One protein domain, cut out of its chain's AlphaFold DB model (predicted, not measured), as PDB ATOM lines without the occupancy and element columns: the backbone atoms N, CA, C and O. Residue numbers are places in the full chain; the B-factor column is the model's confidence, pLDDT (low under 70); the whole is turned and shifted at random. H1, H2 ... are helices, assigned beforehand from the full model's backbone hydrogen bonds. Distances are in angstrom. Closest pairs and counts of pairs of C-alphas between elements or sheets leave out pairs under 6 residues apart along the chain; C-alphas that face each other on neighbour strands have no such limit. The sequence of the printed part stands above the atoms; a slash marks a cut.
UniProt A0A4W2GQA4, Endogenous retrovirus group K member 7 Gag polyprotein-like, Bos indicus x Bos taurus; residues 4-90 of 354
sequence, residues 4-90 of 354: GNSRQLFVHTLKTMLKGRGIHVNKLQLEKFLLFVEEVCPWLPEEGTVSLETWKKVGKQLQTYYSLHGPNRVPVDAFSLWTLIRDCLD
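Overview. This is residues 4 to 90 of the 354 residues of the protein "Endogenous retrovirus group K member 7 Gag polyprotein-like" of Bos indicus x Bos taurus (UniProt A0A4W2GQA4). Two helices, H3 and H4, lie side by side as an antiparallel helical hairpin; H2 crosses one side of this pair at nearly a right angle, and H1 stands at one edge, crossing H2 and meeting the last part of H4 but staying clear of H3. Residues 67 to 72, the last turn of H3 and the start of the link after it, stick out at one end. The printed part has 87 residues with four named helices in the order H1, H2, H3, H4 and no named strand, an all helix domain. It is compact, with a radius of gyration of the C-alphas of 12.4 A, and spans 35 by 27 by 27 A.

Arrangement. H1, residues 4 to 19, touches H2, residues 27 to 40, at a steep tilt of 62 degrees, opposite ways; the closest C-alphas are those of Val 11 and Glu 31, 6.9 A apart. H1 also touches H4, residues 78 to 89, with its residues 14 to 18 alone, about perpendicular at 75 degrees; the C-alphas of Met 17 and Cys 88 are closest, at 6.8 A. H1 is apart from H3, residues 52 to 69. H2 touches H3 with residues 37 to 40 alone, about perpendicular at 78 degrees, closest at the C-alphas of Val 40 and Leu 62, 6.7 A. H2 and H4 only just touch, with 3 pairs of C-alphas within 8 A, the closest being Phe 33 and Ala 78 at 6.3 A; they are about perpendicular at 85 degrees. H3 and H4 form a hairpin: they touch at a shallow tilt of 8 degrees, opposite ways, with the C-alphas of Leu 52 and Leu 89 closest at 5.4 A. Helix packing is thus mostly crossed, with one shallow pair among five. In H1, H2, H3 and H4 every O i to N i+4 pair is within hydrogen-bond range.

Along the chain. H1 begins at C-alpha 4, (-46.184, -12.995, 28.995), and measures 22.6 A from first to last C-alpha. H2 measures 19.9 A. H3, the longest helix with 18 residues, begins at C-alpha 52, (-40.516, -6.508, 51.680), and measures 25.6 A. H4 measures 16.5 A and ends at C-alpha 89, (-41.793, -11.795, 51.796).

Size, cuts and confidence. The two C-alphas farthest apart are those of Gly 20 and Leu 68, at 35.2 A. The printed part has no cut. The link from H2 to H3, 11 residues, is long; those from H1 to H2 and from H3 to H4 are short. The mean pLDDT of the printed part is 76.3, and it is under 70 at residues 4 to 7, 22, 44 to 50 and 71 to 73.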
ATOM      1  N   GLY A   4     -45.225 -11.921  28.701       55.84
ATOM      2  CA  GLY A   4     -46.184 -12.995  28.995       55.84
ATOM      3  C   GLY A   4     -45.579 -14.178  29.761       55.84
ATOM      4  O   GLY A   4     -46.186 -14.676  30.707       55.84
ATOM      5  N   ASN A   5     -44.353 -14.582  29.411       61.81
ATOM      6  CA  ASN A   5     -43.676 -15.704  30.067       61.81
ATOM      7  C   ASN A   5     -43.113 -15.309  31.439       61.81
ATOM      8  O   ASN A   5     -43.230 -16.084  32.384       61.81
ATOM      9  N   SER A   6     -42.565 -14.095  31.574       67.94
ATOM     10  CA  SER A   6     -42.064 -13.580  32.857       67.94
ATOM     11  C   SER A   6     -43.182 -13.481  33.902       67.94
ATOM     12  O   SER A   6     -43.027 -13.953  35.029       67.94
ATOM     13  N   ARG A   7     -44.366 -12.998  33.502       67.62
ATOM     14  CA  ARG A   7     -45.529 -12.916  34.393       67.62
ATOM     15  C   ARG A   7     -46.025 -14.290  34.849       67.62
ATOM     16  O   ARG A   7     -46.349 -14.463  36.020       67.62
ATOM     17  N   GLN A   8     -46.054 -15.280  33.955       71.00
ATOM     18  CA  GLN A   8     -46.434 -16.651  34.319       71.00
ATOM     19  C   GLN A   8     -45.423 -17.291  35.286       71.00
ATOM     20  O   GLN A   8     -45.835 -17.980  36.218       71.00
ATOM     21  N   LEU A   9     -44.124 -17.023  35.114       73.81
ATOM     22  CA  LEU A   9     -43.086 -17.467  36.050       73.81
ATOM     23  C   LEU A   9     -43.238 -16.796  37.419       73.81
ATOM     24  O   LEU A   9     -43.175 -17.478  38.434       73.81
ATOM     25  N   PHE A  10     -43.527 -15.494  37.460       75.00
ATOM     26  CA  PHE A  10     -43.755 -14.773  38.712       75.00
ATOM     27  C   PHE A  10     -44.978 -15.304  39.479       75.00
ATOM     28  O   PHE A  10     -44.881 -15.607  40.667       75.00
ATOM     29  N   VAL A  11     -46.101 -15.520  38.781       77.69
ATOM     30  CA  VAL A  11     -47.310 -16.158  39.338       77.69
ATOM     31  C   VAL A  11     -46.991 -17.556  39.868       77.69
ATOM     32  O   VAL A  11     -47.468 -17.939  40.937       77.69
ATOM     33  N   HIS A  12     -46.195 -18.333  39.129       79.31
ATOM     34  CA  HIS A  12     -45.802 -19.679  39.530       79.31
ATOM     35  C   HIS A  12     -44.935 -19.667  40.796       79.31
ATOM     36  O   HIS A  12     -45.232 -20.407  41.733       79.31
ATOM     37  N   THR A  13     -43.928 -18.796  40.866       80.00
ATOM     38  CA  THR A  13     -43.063 -18.634  42.043       80.00
ATOM     39  C   THR A  13     -43.864 -18.205  43.268       80.00
ATOM     40  O   THR A  13     -43.779 -18.856  44.307       80.00
ATOM     41  N   LEU A  14     -44.725 -17.189  43.133       78.44
ATOM     42  CA  LEU A  14     -45.627 -16.747  44.202       78.44
ATOM     43  C   LEU A  14     -46.534 -17.878  44.685       78.44
ATOM     44  O   LEU A  14     -46.655 -18.117  45.884       78.44
ATOM     45  N   LYS A  15     -47.138 -18.627  43.759       81.56
ATOM     46  CA  LYS A  15     -47.993 -19.765  44.101       81.56
ATOM     47  C   LYS A  15     -47.223 -20.855  44.852       81.56
ATOM     48  O   LYS A  15     -47.764 -21.435  45.791       81.56
ATOM     49  N   THR A  16     -45.980 -21.127  44.462       80.50
ATOM     50  CA  THR A  16     -45.112 -22.101  45.139       80.50
ATOM     51  C   THR A  16     -44.729 -21.631  46.545       80.50
ATOM     52  O   THR A  16     -44.802 -22.425  47.481       80.50
ATOM     53  N   MET A  17     -44.426 -20.343  46.728       78.62
ATOM     54  CA  MET A  17     -44.161 -19.758  48.050       78.62
ATOM     55  C   MET A  17     -45.382 -19.834  48.975       78.62
ATOM     56  O   MET A  17     -45.260 -20.238  50.132       78.62
ATOM     57  N   LEU A  18     -46.570 -19.524  48.450       81.19
ATOM     58  CA  LEU A  18     -47.838 -19.604  49.183       81.19
ATOM     59  C   LEU A  18     -48.176 -21.041  49.590       81.19
ATOM     60  O   LEU A  18     -48.513 -21.307  50.745       81.19
ATOM     61  N   LYS A  19     -47.988 -21.990  48.664       80.69
ATOM     62  CA  LYS A  19     -48.175 -23.420  48.929       80.69
ATOM     63  C   LYS A  19     -47.211 -23.928  50.003       80.69
ATOM     64  O   LYS A  19     -47.620 -24.708  50.856       80.69
ATOM     65  N   GLY A  20     -45.970 -23.436  50.016       74.69
ATOM     66  CA  GLY A  20     -44.990 -23.730  51.065       74.69
ATOM     67  C   GLY A  20     -45.401 -23.254  52.463       74.69
ATOM     68  O   GLY A  20     -44.791 -23.661  53.446       74.69
ATOM     69  N   ARG A  21     -46.428 -22.403  52.577       70.44
ATOM     70  CA  ARG A  21     -47.009 -21.929  53.844       70.44
ATOM     71  C   ARG A  21     -48.384 -22.535  54.145       70.44
ATOM     72  O   ARG A  21     -49.037 -22.108  55.086       70.44
ATOM     73  N   GLY A  22     -48.826 -23.516  53.355       69.88
ATOM     74  CA  GLY A  22     -50.136 -24.159  53.498       69.88
ATOM     75  C   GLY A  22     -51.300 -23.366  52.893       69.88
ATOM     76  O   GLY A  22     -52.441 -23.824  52.938       69.88
ATOM     77  N   ILE A  23     -51.036 -22.211  52.272       78.12
ATOM     78  CA  ILE A  23     -52.082 -21.303  51.794       78.12
ATOM     79  C   ILE A  23     -52.338 -21.546  50.307       78.12
ATOM     80  O   ILE A  23     -51.456 -21.409  49.455       78.12
ATOM     81  N   HIS A  24     -53.574 -21.923  49.990       78.06
ATOM     82  CA  HIS A  24     -53.999 -22.273  48.639       78.06
ATOM     83  C   HIS A  24     -54.799 -21.124  48.024       78.06
ATOM     84  O   HIS A  24     -55.990 -20.974  48.276       78.06
ATOM     85  N   VAL A  25     -54.145 -20.325  47.180       76.56
ATOM     86  CA  VAL A  25     -54.801 -19.243  46.431       76.56
ATOM     87  C   VAL A  25     -55.166 -19.708  45.023       76.56
ATOM     88  O   VAL A  25     -54.393 -20.398  44.347       76.56
ATOM     89  N   ASN A  26     -56.349 -19.310  44.553       81.75
ATOM     90  CA  ASN A  26     -56.805 -19.598  43.198       81.75
ATOM     91  C   ASN A  26     -55.933 -18.857  42.164       81.75
ATOM     92  O   ASN A  26     -55.728 -17.647  42.265       81.75
ATOM     93  N   LYS A  27     -55.441 -19.574  41.140       79.12
ATOM     94  CA  LYS A  27     -54.538 -19.019  40.111       79.12
ATOM     95  C   LYS A  27     -55.156 -17.798  39.419       79.12
ATOM     96  O   LYS A  27     -54.469 -16.804  39.227       79.12
ATOM     97  N   LEU A  28     -56.454 -17.856  39.112       80.06
ATOM     98  CA  LEU A  28     -57.176 -16.767  38.448       80.06
ATOM     99  C   LEU A  28     -57.282 -15.510  39.319       80.06
ATOM    100  O   LEU A  28     -57.208 -14.403  38.794       80.06
ATOM    101  N   GLN A  29     -57.441 -15.670  40.636       79.56
ATOM    102  CA  GLN A  29     -57.499 -14.533  41.559       79.56
ATOM    103  C   GLN A  29     -56.134 -13.865  41.681       79.56
ATOM    104  O   GLN A  29     -56.027 -12.648  41.567       79.56
ATOM    105  N   LEU A  30     -55.079 -14.674  41.800       80.25
ATOM    106  CA  LEU A  30     -53.710 -14.175  41.833       80.25
ATOM    107  C   LEU A  30     -53.338 -13.457  40.524       80.25
ATOM    108  O   LEU A  30     -52.739 -12.390  40.557       80.25
ATOM    109  N   GLU A  31     -53.738 -13.989  39.366       80.69
ATOM    110  CA  GLU A  31     -53.485 -13.352  38.068       80.69
ATOM    111  C   GLU A  31     -54.239 -12.030  37.882       80.69
ATOM    112  O   GLU A  31     -53.660 -11.094  37.325       80.69
ATOM    113  N   LYS A  32     -55.501 -11.949  38.333       82.00
ATOM    114  CA  LYS A  32     -56.306 -10.715  38.315       82.00
ATOM    115  C   LYS A  32     -55.746  -9.664  39.268       82.00
ATOM    116  O   LYS A  32     -55.644  -8.501  38.898       82.00
ATOM    117  N   PHE A  33     -55.346 -10.079  40.466       84.00
ATOM    118  CA  PHE A  33     -54.719  -9.193  41.437       84.00
ATOM    119  C   PHE A  33     -53.380  -8.653  40.931       84.00
ATOM    120  O   PHE A  33     -53.124  -7.465  41.043       84.00
ATOM    121  N   LEU A  34     -52.550  -9.488  40.304       78.81
ATOM    122  CA  LEU A  34     -51.275  -9.033  39.750       78.81
ATOM    123  C   LEU A  34     -51.440  -8.068  38.572       78.81
ATOM    124  O   LEU A  34     -50.639  -7.150  38.454       78.81
ATOM    125  N   LEU A  35     -52.486  -8.224  37.751       78.94
ATOM    126  CA  LEU A  35     -52.846  -7.211  36.743       78.94
ATOM    127  C   LEU A  35     -53.183  -5.878  37.385       78.94
ATOM    128  O   LEU A  35     -52.724  -4.839  36.931       78.94
ATOM    129  N   PHE A  36     -53.973  -5.927  38.451       82.00
ATOM    130  CA  PHE A  36     -54.366  -4.734  39.174       82.00
ATOM    131  C   PHE A  36     -53.164  -4.052  39.842       82.00
ATOM    132  O   PHE A  36     -53.018  -2.838  39.776       82.00
ATOM    133  N   VAL A  37     -52.251  -4.827  40.428       79.56
ATOM    134  CA  VAL A  37     -51.009  -4.303  41.009       79.56
ATOM    135  C   VAL A  37     -50.097  -3.696  39.939       79.56
ATOM    136  O   VAL A  37     -49.494  -2.660  40.194       79.56
ATOM    137  N   GLU A  38     -50.018  -4.286  38.744       74.75
ATOM    138  CA  GLU A  38     -49.278  -3.725  37.603       74.75
ATOM    139  C   GLU A  38     -49.902  -2.406  37.105       74.75
ATOM    140  O   GLU A  38     -49.177  -1.478  36.752       74.75
ATOM    141  N   GLU A  39     -51.233  -2.284  37.151       75.31
ATOM    142  CA  GLU A  39     -51.964  -1.058  36.802       75.31
ATOM    143  C   GLU A  39     -51.756   0.064  37.835       75.31
ATOM    144  O   GLU A  39     -51.561   1.223  37.471       75.31
ATOM    145  N   VAL A  40     -51.751  -0.274  39.129       76.25
ATOM    146  CA  VAL A  40     -51.563   0.689  40.229       76.25
ATOM    147  C   VAL A  40     -50.084   1.053  40.428       76.25
ATOM    148  O   VAL A  40     -49.768   2.163  40.858       76.25
ATOM    149  N   CYS A  41     -49.161   0.137  40.125       72.31
ATOM    150  CA  CYS A  41     -47.724   0.296  40.358       72.31
ATOM    151  C   CYS A  41     -46.900   0.004  39.086       72.31
ATOM    152  O   CYS A  41     -46.191  -1.006  39.026       72.31
ATOM    153  N   PRO A  42     -46.914   0.908  38.089       70.00
ATOM    154  CA  PRO A  42     -46.201   0.722  36.821       70.00
ATOM    155  C   PRO A  42     -44.667   0.705  36.951       70.00
ATOM    156  O   PRO A  42     -43.989   0.306  36.014       70.00
ATOM    157  N   TRP A  43     -44.121   1.114  38.100       70.94
ATOM    158  CA  TRP A  43     -42.685   1.153  38.412       70.94
ATOM    159  C   TRP A  43     -42.128  -0.190  38.929       70.94
ATOM    160  O   TRP A  43     -40.921  -0.417  38.919       70.94
ATOM    161  N   LEU A  44     -42.992  -1.137  39.314       62.81
ATOM    162  CA  LEU A  44     -42.577  -2.466  39.788       62.81
ATOM    163  C   LEU A  44     -41.689  -3.278  38.824       62.81
ATOM    164  O   LEU A  44     -40.785  -3.959  39.314       62.81
ATOM    165  N   PRO A  45     -41.904  -3.257  37.492       59.72
ATOM    166  CA  PRO A  45     -41.046  -3.970  36.548       59.72
ATOM    167  C   PRO A  45     -39.636  -3.371  36.453       59.72
ATOM    168  O   PRO A  45     -38.712  -4.065  36.036       59.72
ATOM    169  N   GLU A  46     -39.480  -2.097  36.821       53.28
ATOM    170  CA  GLU A  46     -38.242  -1.323  36.694       53.28
ATOM    171  C   GLU A  46     -37.330  -1.501  37.918       53.28
ATOM    172  O   GLU A  46     -36.111  -1.578  37.773       53.28
ATOM    173  N   GLU A  47     -37.908  -1.693  39.111       52.78
ATOM    174  CA  GLU A  47     -37.153  -1.970  40.345       52.78
ATOM    175  C   GLU A  47     -36.597  -3.410  40.433       52.78
ATOM    176  O   GLU A  47     -35.785  -3.714  41.310       52.78
ATOM    177  N   GLY A  48     -37.008  -4.317  39.538       53.91
ATOM    178  CA  GLY A  48     -36.371  -5.620  39.285       53.91
ATOM    179  C   GLY A  48     -36.411  -6.672  40.408       53.91
ATOM    180  O   GLY A  48     -36.177  -7.846  40.130       53.91
ATOM    181  N   THR A  49     -36.723  -6.312  41.658       57.97
ATOM    182  CA  THR A  49     -36.761  -7.245  42.798       57.97
ATOM    183  C   THR A  49     -37.923  -6.934  43.739       57.97
ATOM    184  O   THR A  49     -38.065  -5.825  44.252       57.97
ATOM    185  N   VAL A  50     -38.751  -7.944  44.014       68.88
ATOM    186  CA  VAL A  50     -39.859  -7.848  44.973       68.88
ATOM    187  C   VAL A  50     -39.309  -8.055  46.385       68.88
ATOM    188  O   VAL A  50     -39.217  -9.180  46.866       68.88
ATOM    189  N   SER A  51     -38.893  -6.966  47.031       71.00
ATOM    190  CA  SER A  51     -38.481  -6.948  48.441       71.00
ATOM    191  C   SER A  51     -39.656  -6.597  49.363       71.00
ATOM    192  O   SER A  51     -40.662  -6.032  48.922       71.00
ATOM    193  N   LEU A  52     -39.526  -6.888  50.663       79.38
ATOM    194  CA  LEU A  52     -40.516  -6.508  51.680       79.38
ATOM    195  C   LEU A  52     -40.790  -4.993  51.680       79.38
ATOM    196  O   LEU A  52     -41.931  -4.559  51.832       79.38
ATOM    197  N   GLU A  53     -39.758  -4.176  51.469       77.94
ATOM    198  CA  GLU A  53     -39.880  -2.716  51.403       77.94
ATOM    199  C   GLU A  53     -40.646  -2.255  50.160       77.94
ATOM    200  O   GLU A  53     -41.553  -1.422  50.256       77.94
ATOM    201  N   THR A  54     -40.331  -2.835  49.001       80.12
ATOM    202  CA  THR A  54     -41.048  -2.583  47.747       80.12
ATOM    203  C   THR A  54     -42.514  -2.984  47.882       80.12
ATOM    204  O   THR A  54     -43.408  -2.226  47.508       80.12
ATOM    205  N   TRP A  55     -42.792  -4.122  48.516       85.62
ATOM    206  CA  TRP A  55     -44.156  -4.596  48.730       85.62
ATOM    207  C   TRP A  55     -44.956  -3.734  49.722       85.62
ATOM    208  O   TRP A  55     -46.156  -3.518  49.535       85.62
ATOM    209  N   LYS A  56     -44.298  -3.144  50.732       83.31
ATOM    210  CA  LYS A  56     -44.908  -2.126  51.609       83.31
ATOM    211  C   LYS A  56     -45.316  -0.871  50.833       83.31
ATOM    212  O   LYS A  56     -46.394  -0.327  51.073       83.31
ATOM    213  N   LYS A  57     -44.499  -0.425  49.872       84.81
ATOM    214  CA  LYS A  57     -44.849   0.695  48.979       84.81
ATOM    215  C   LYS A  57     -46.046   0.357  48.081       84.81
ATOM    216  O   LYS A  57     -46.921   1.205  47.923       84.81
ATOM    217  N   VAL A  58     -46.131  -0.877  47.570       84.94
ATOM    218  CA  VAL A  58     -47.306  -1.360  46.814       84.94
ATOM    219  C   VAL A  58     -48.577  -1.256  47.650       84.94
ATOM    220  O   VAL A  58     -49.583  -0.760  47.157       84.94
ATOM    221  N   GLY A  59     -48.529  -1.641  48.927       85.25
ATOM    222  CA  GLY A  59     -49.680  -1.530  49.833       85.25
ATOM    223  C   GLY A  59     -50.161  -0.094  50.016       85.25
ATOM    224  O   GLY A  59     -51.354   0.179  49.902       85.25
ATOM    225  N   LYS A  60     -49.227   0.849  50.205       85.12
ATOM    226  CA  LYS A  60     -49.545   2.286  50.300       85.12
ATOM    227  C   LYS A  60     -50.186   2.826  49.020       85.12
ATOM    228  O   LYS A  60     -51.115   3.630  49.087       85.12
ATOM    229  N   GLN A  61     -49.719   2.378  47.856       82.44
ATOM    230  CA  GLN A  61     -50.307   2.777  46.576       82.44
ATOM    231  C   GLN A  61     -51.688   2.156  46.357       82.44
ATOM    232  O   GLN A  61     -52.611   2.857  45.951       82.44
ATOM    233  N   LEU A  62     -51.865   0.884  46.716       85.38
ATOM    234  CA  LEU A  62     -53.156   0.197  46.701       85.38
ATOM    235  C   LEU A  62     -54.194   0.935  47.558       85.38
ATOM    236  O   LEU A  62     -55.329   1.146  47.136       85.38
ATOM    237  N   GLN A  63     -53.775   1.376  48.743       82.12
ATOM    238  CA  GLN A  63     -54.590   2.155  49.669       82.12
ATOM    239  C   GLN A  63     -54.922   3.546  49.119       82.12
ATOM    240  O   GLN A  63     -56.070   3.977  49.183       82.12
ATOM    241  N   THR A  64     -53.944   4.241  48.537       83.19
ATOM    242  CA  THR A  64     -54.169   5.554  47.911       83.19
ATOM    243  C   THR A  64     -55.156   5.443  46.748       83.19
ATOM    244  O   THR A  64     -56.086   6.243  46.640       83.19
ATOM    245  N   TYR A  65     -55.012   4.406  45.922       83.25
ATOM    246  CA  TYR A  65     -55.918   4.119  44.815       83.25
ATOM    247  C   TYR A  65     -57.336   3.788  45.301       83.25
ATOM    248  O   TYR A  65     -58.310   4.285  44.737       83.25
ATOM    249  N   TYR A  66     -57.463   3.012  46.381       81.56
ATOM    250  CA  TYR A  66     -58.746   2.726  47.026       81.56
ATOM    251  C   TYR A  66     -59.443   4.006  47.509       81.56
ATOM    252  O   TYR A  66     -60.626   4.202  47.234       81.56
ATOM    253  N   SER A  67     -58.710   4.911  48.163       82.88
ATOM    254  CA  SER A  67     -59.245   6.201  48.618       82.88
ATOM    255  C   SER A  67     -59.681   7.108  47.463       82.88
ATOM    256  O   SER A  67     -60.614   7.891  47.621       82.88
ATOM    257  N   LEU A  68     -59.024   7.005  46.302       82.75
ATOM    258  CA  LEU A  68     -59.292   7.857  45.141       82.75
ATOM    259  C   LEU A  68     -60.430   7.332  44.248       82.75
ATOM    260  O   LEU A  68     -61.226   8.119  43.740       82.75
ATOM    261  N   HIS A  69     -60.515   6.013  44.047       76.06
ATOM    262  CA  HIS A  69     -61.455   5.379  43.111       76.06
ATOM    263  C   HIS A  69     -62.616   4.631  43.788       76.06
ATOM    264  O   HIS A  69     -63.565   4.227  43.106       76.06
ATOM    265  N   GLY A  70     -62.567   4.475  45.112       71.25
ATOM    266  CA  GLY A  70     -63.584   3.801  45.914       71.25
ATOM    267  C   GLY A  70     -63.555   2.265  45.818       71.25
ATOM    268  O   GLY A  70     -62.862   1.685  44.975       71.25
ATOM    269  N   PRO A  71     -64.355   1.574  46.655       68.38
ATOM    270  CA  PRO A  71     -64.340   0.112  46.790       68.38
ATOM    271  C   PRO A  71     -64.765  -0.644  45.526       68.38
ATOM    272  O   PRO A  71     -64.434  -1.812  45.368       68.38
ATOM    273  N   ASN A  72     -65.449   0.013  44.587       65.62
ATOM    274  CA  ASN A  72     -65.951  -0.632  43.369       65.62
ATOM    275  C   ASN A  72     -64.866  -0.905  42.314       65.62
ATOM    276  O   ASN A  72     -65.127  -1.622  41.349       65.62
ATOM    277  N   ARG A  73     -63.676  -0.308  42.449       67.75
ATOM    278  CA  ARG A  73     -62.562  -0.472  41.496       67.75
ATOM    279  C   ARG A  73     -61.450  -1.378  42.009       67.75
ATOM    280  O   ARG A  73     -60.563  -1.726  41.238       67.75
ATOM    281  N   VAL A  74     -61.515  -1.782  43.272       70.50
ATOM    282  CA  VAL A  74     -60.513  -2.634  43.909       70.50
ATOM    283  C   VAL A  74     -61.099  -4.038  44.067       70.50
ATOM    284  O   VAL A  74     -62.221  -4.168  44.554       70.50
ATOM    285  N   PRO A  75     -60.390  -5.106  43.659       73.44
ATOM    286  CA  PRO A  75     -60.833  -6.465  43.944       73.44
ATOM    287  C   PRO A  75     -61.053  -6.652  45.450       73.44
ATOM    288  O   PRO A  75     -60.214  -6.233  46.243       73.44
ATOM    289  N   VAL A  76     -62.142  -7.313  45.849       74.19
ATOM    290  CA  VAL A  76     -62.465  -7.552  47.272       74.19
ATOM    291  C   VAL A  76     -61.310  -8.265  47.991       74.19
ATOM    292  O   VAL A  76     -60.977  -7.944  49.125       74.19
ATOM    293  N   ASP A  77     -60.615  -9.147  47.270       78.88
ATOM    294  CA  ASP A  77     -59.488  -9.926  47.782       78.88
ATOM    295  C   ASP A  77     -58.148  -9.161  47.756       78.88
ATOM    296  O   ASP A  77     -57.112  -9.728  48.097       78.88
ATOM    297  N   ALA A  78     -58.110  -7.894  47.322       81.56
ATOM    298  CA  ALA A  78     -56.854  -7.191  47.045       81.56
ATOM    299  C   ALA A  78     -55.987  -6.995  48.297       81.56
ATOM    300  O   ALA A  78     -54.794  -7.289  48.271       81.56
ATOM    301  N   PHE A  79     -56.572  -6.543  49.407       82.94
ATOM    302  CA  PHE A  79     -55.830  -6.345  50.657       82.94
ATOM    303  C   PHE A  79     -55.463  -7.669  51.335       82.94
ATOM    304  O   PHE A  79     -54.384  -7.785  51.924       82.94
ATOM    305  N   SER A  80     -56.309  -8.692  51.194       84.69
ATOM    306  CA  SER A  80     -56.035 -10.048  51.678       84.69
ATOM    307  C   SER A  80     -54.861 -10.672  50.924       84.69
ATOM    308  O   SER A  80     -53.922 -11.169  51.540       84.69
ATOM    309  N   LEU A  81     -54.861 -10.582  49.590       83.62
ATOM    310  CA  LEU A  81     -53.770 -11.063  48.742       83.62
ATOM    311  C   LEU A  81     -52.488 -10.253  48.954       83.62
ATOM    312  O   LEU A  81     -51.403 -10.830  48.989       83.62
ATOM    313  N   TRP A  82     -52.598  -8.937  49.156       86.44
ATOM    314  CA  TRP A  82     -51.450  -8.098  49.487       86.44
ATOM    315  C   TRP A  82     -50.802  -8.505  50.814       86.44
ATOM    316  O   TRP A  82     -49.590  -8.725  50.849       86.44
ATOM    317  N   THR A  83     -51.594  -8.657  51.877       84.56
ATOM    318  CA  THR A  83     -51.115  -9.090  53.201       84.56
ATOM    319  C   THR A  83     -50.461 -10.459  53.114       84.56
ATOM    320  O   THR A  83     -49.351 -10.663  53.588       84.56
ATOM    321  N   LEU A  84     -51.098 -11.376  52.397       83.81
ATOM    322  CA  LEU A  84     -50.614 -12.731  52.226       83.81
ATOM    323  C   LEU A  84     -49.243 -12.790  51.528       83.81
ATOM    324  O   LEU A  84     -48.363 -13.553  51.926       83.81
ATOM    325  N   ILE A  85     -49.043 -11.964  50.501       82.00
ATOM    326  CA  ILE A  85     -47.755 -11.857  49.809       82.00
ATOM    327  C   ILE A  85     -46.728 -11.117  50.674       82.00
ATOM    328  O   ILE A  85     -45.567 -11.515  50.699       82.00
ATOM    329  N   ARG A  86     -47.143 -10.090  51.426       84.50
ATOM    330  CA  ARG A  86     -46.280  -9.375  52.376       84.50
ATOM    331  C   ARG A  86     -45.711 -10.341  53.399       84.50
ATOM    332  O   ARG A  86     -44.503 -10.379  53.590       84.50
ATOM    333  N   ASP A  87     -46.580 -11.147  53.993       78.25
ATOM    334  CA  ASP A  87     -46.185 -12.137  54.977       78.25
ATOM    335  C   ASP A  87     -45.225 -13.135  54.320       78.25
ATOM    336  O   ASP A  87     -44.210 -13.477  54.921       78.25
ATOM    337  N   CYS A  88     -45.476 -13.545  53.063       73.75
ATOM    338  CA  CYS A  88     -44.575 -14.391  52.259       73.75
ATOM    339  C   CYS A  88     -43.163 -13.834  52.062       73.75
ATOM    340  O   CYS A  88     -42.212 -14.613  51.975       73.75
ATOM    341  N   LEU A  89     -43.048 -12.514  51.984       77.75
ATOM    342  CA  LEU A  89     -41.793 -11.795  51.796       77.75
ATOM    343  C   LEU A  89     -41.112 -11.437  53.118       77.75
ATOM    344  O   LEU A  89     -39.979 -10.967  53.081       77.75
ATOM    345  N   ASP A  90     -41.780 -11.642  54.255       74.38
ATOM    346  CA  ASP A  90     -41.216 -11.411  55.578       74.38
ATOM    347  C   ASP A  90     -40.335 -12.604  56.007       74.38
ATOM    348  O   ASP A  90     -40.849 -13.721  56.187       74.38
TER     349      ASP A  90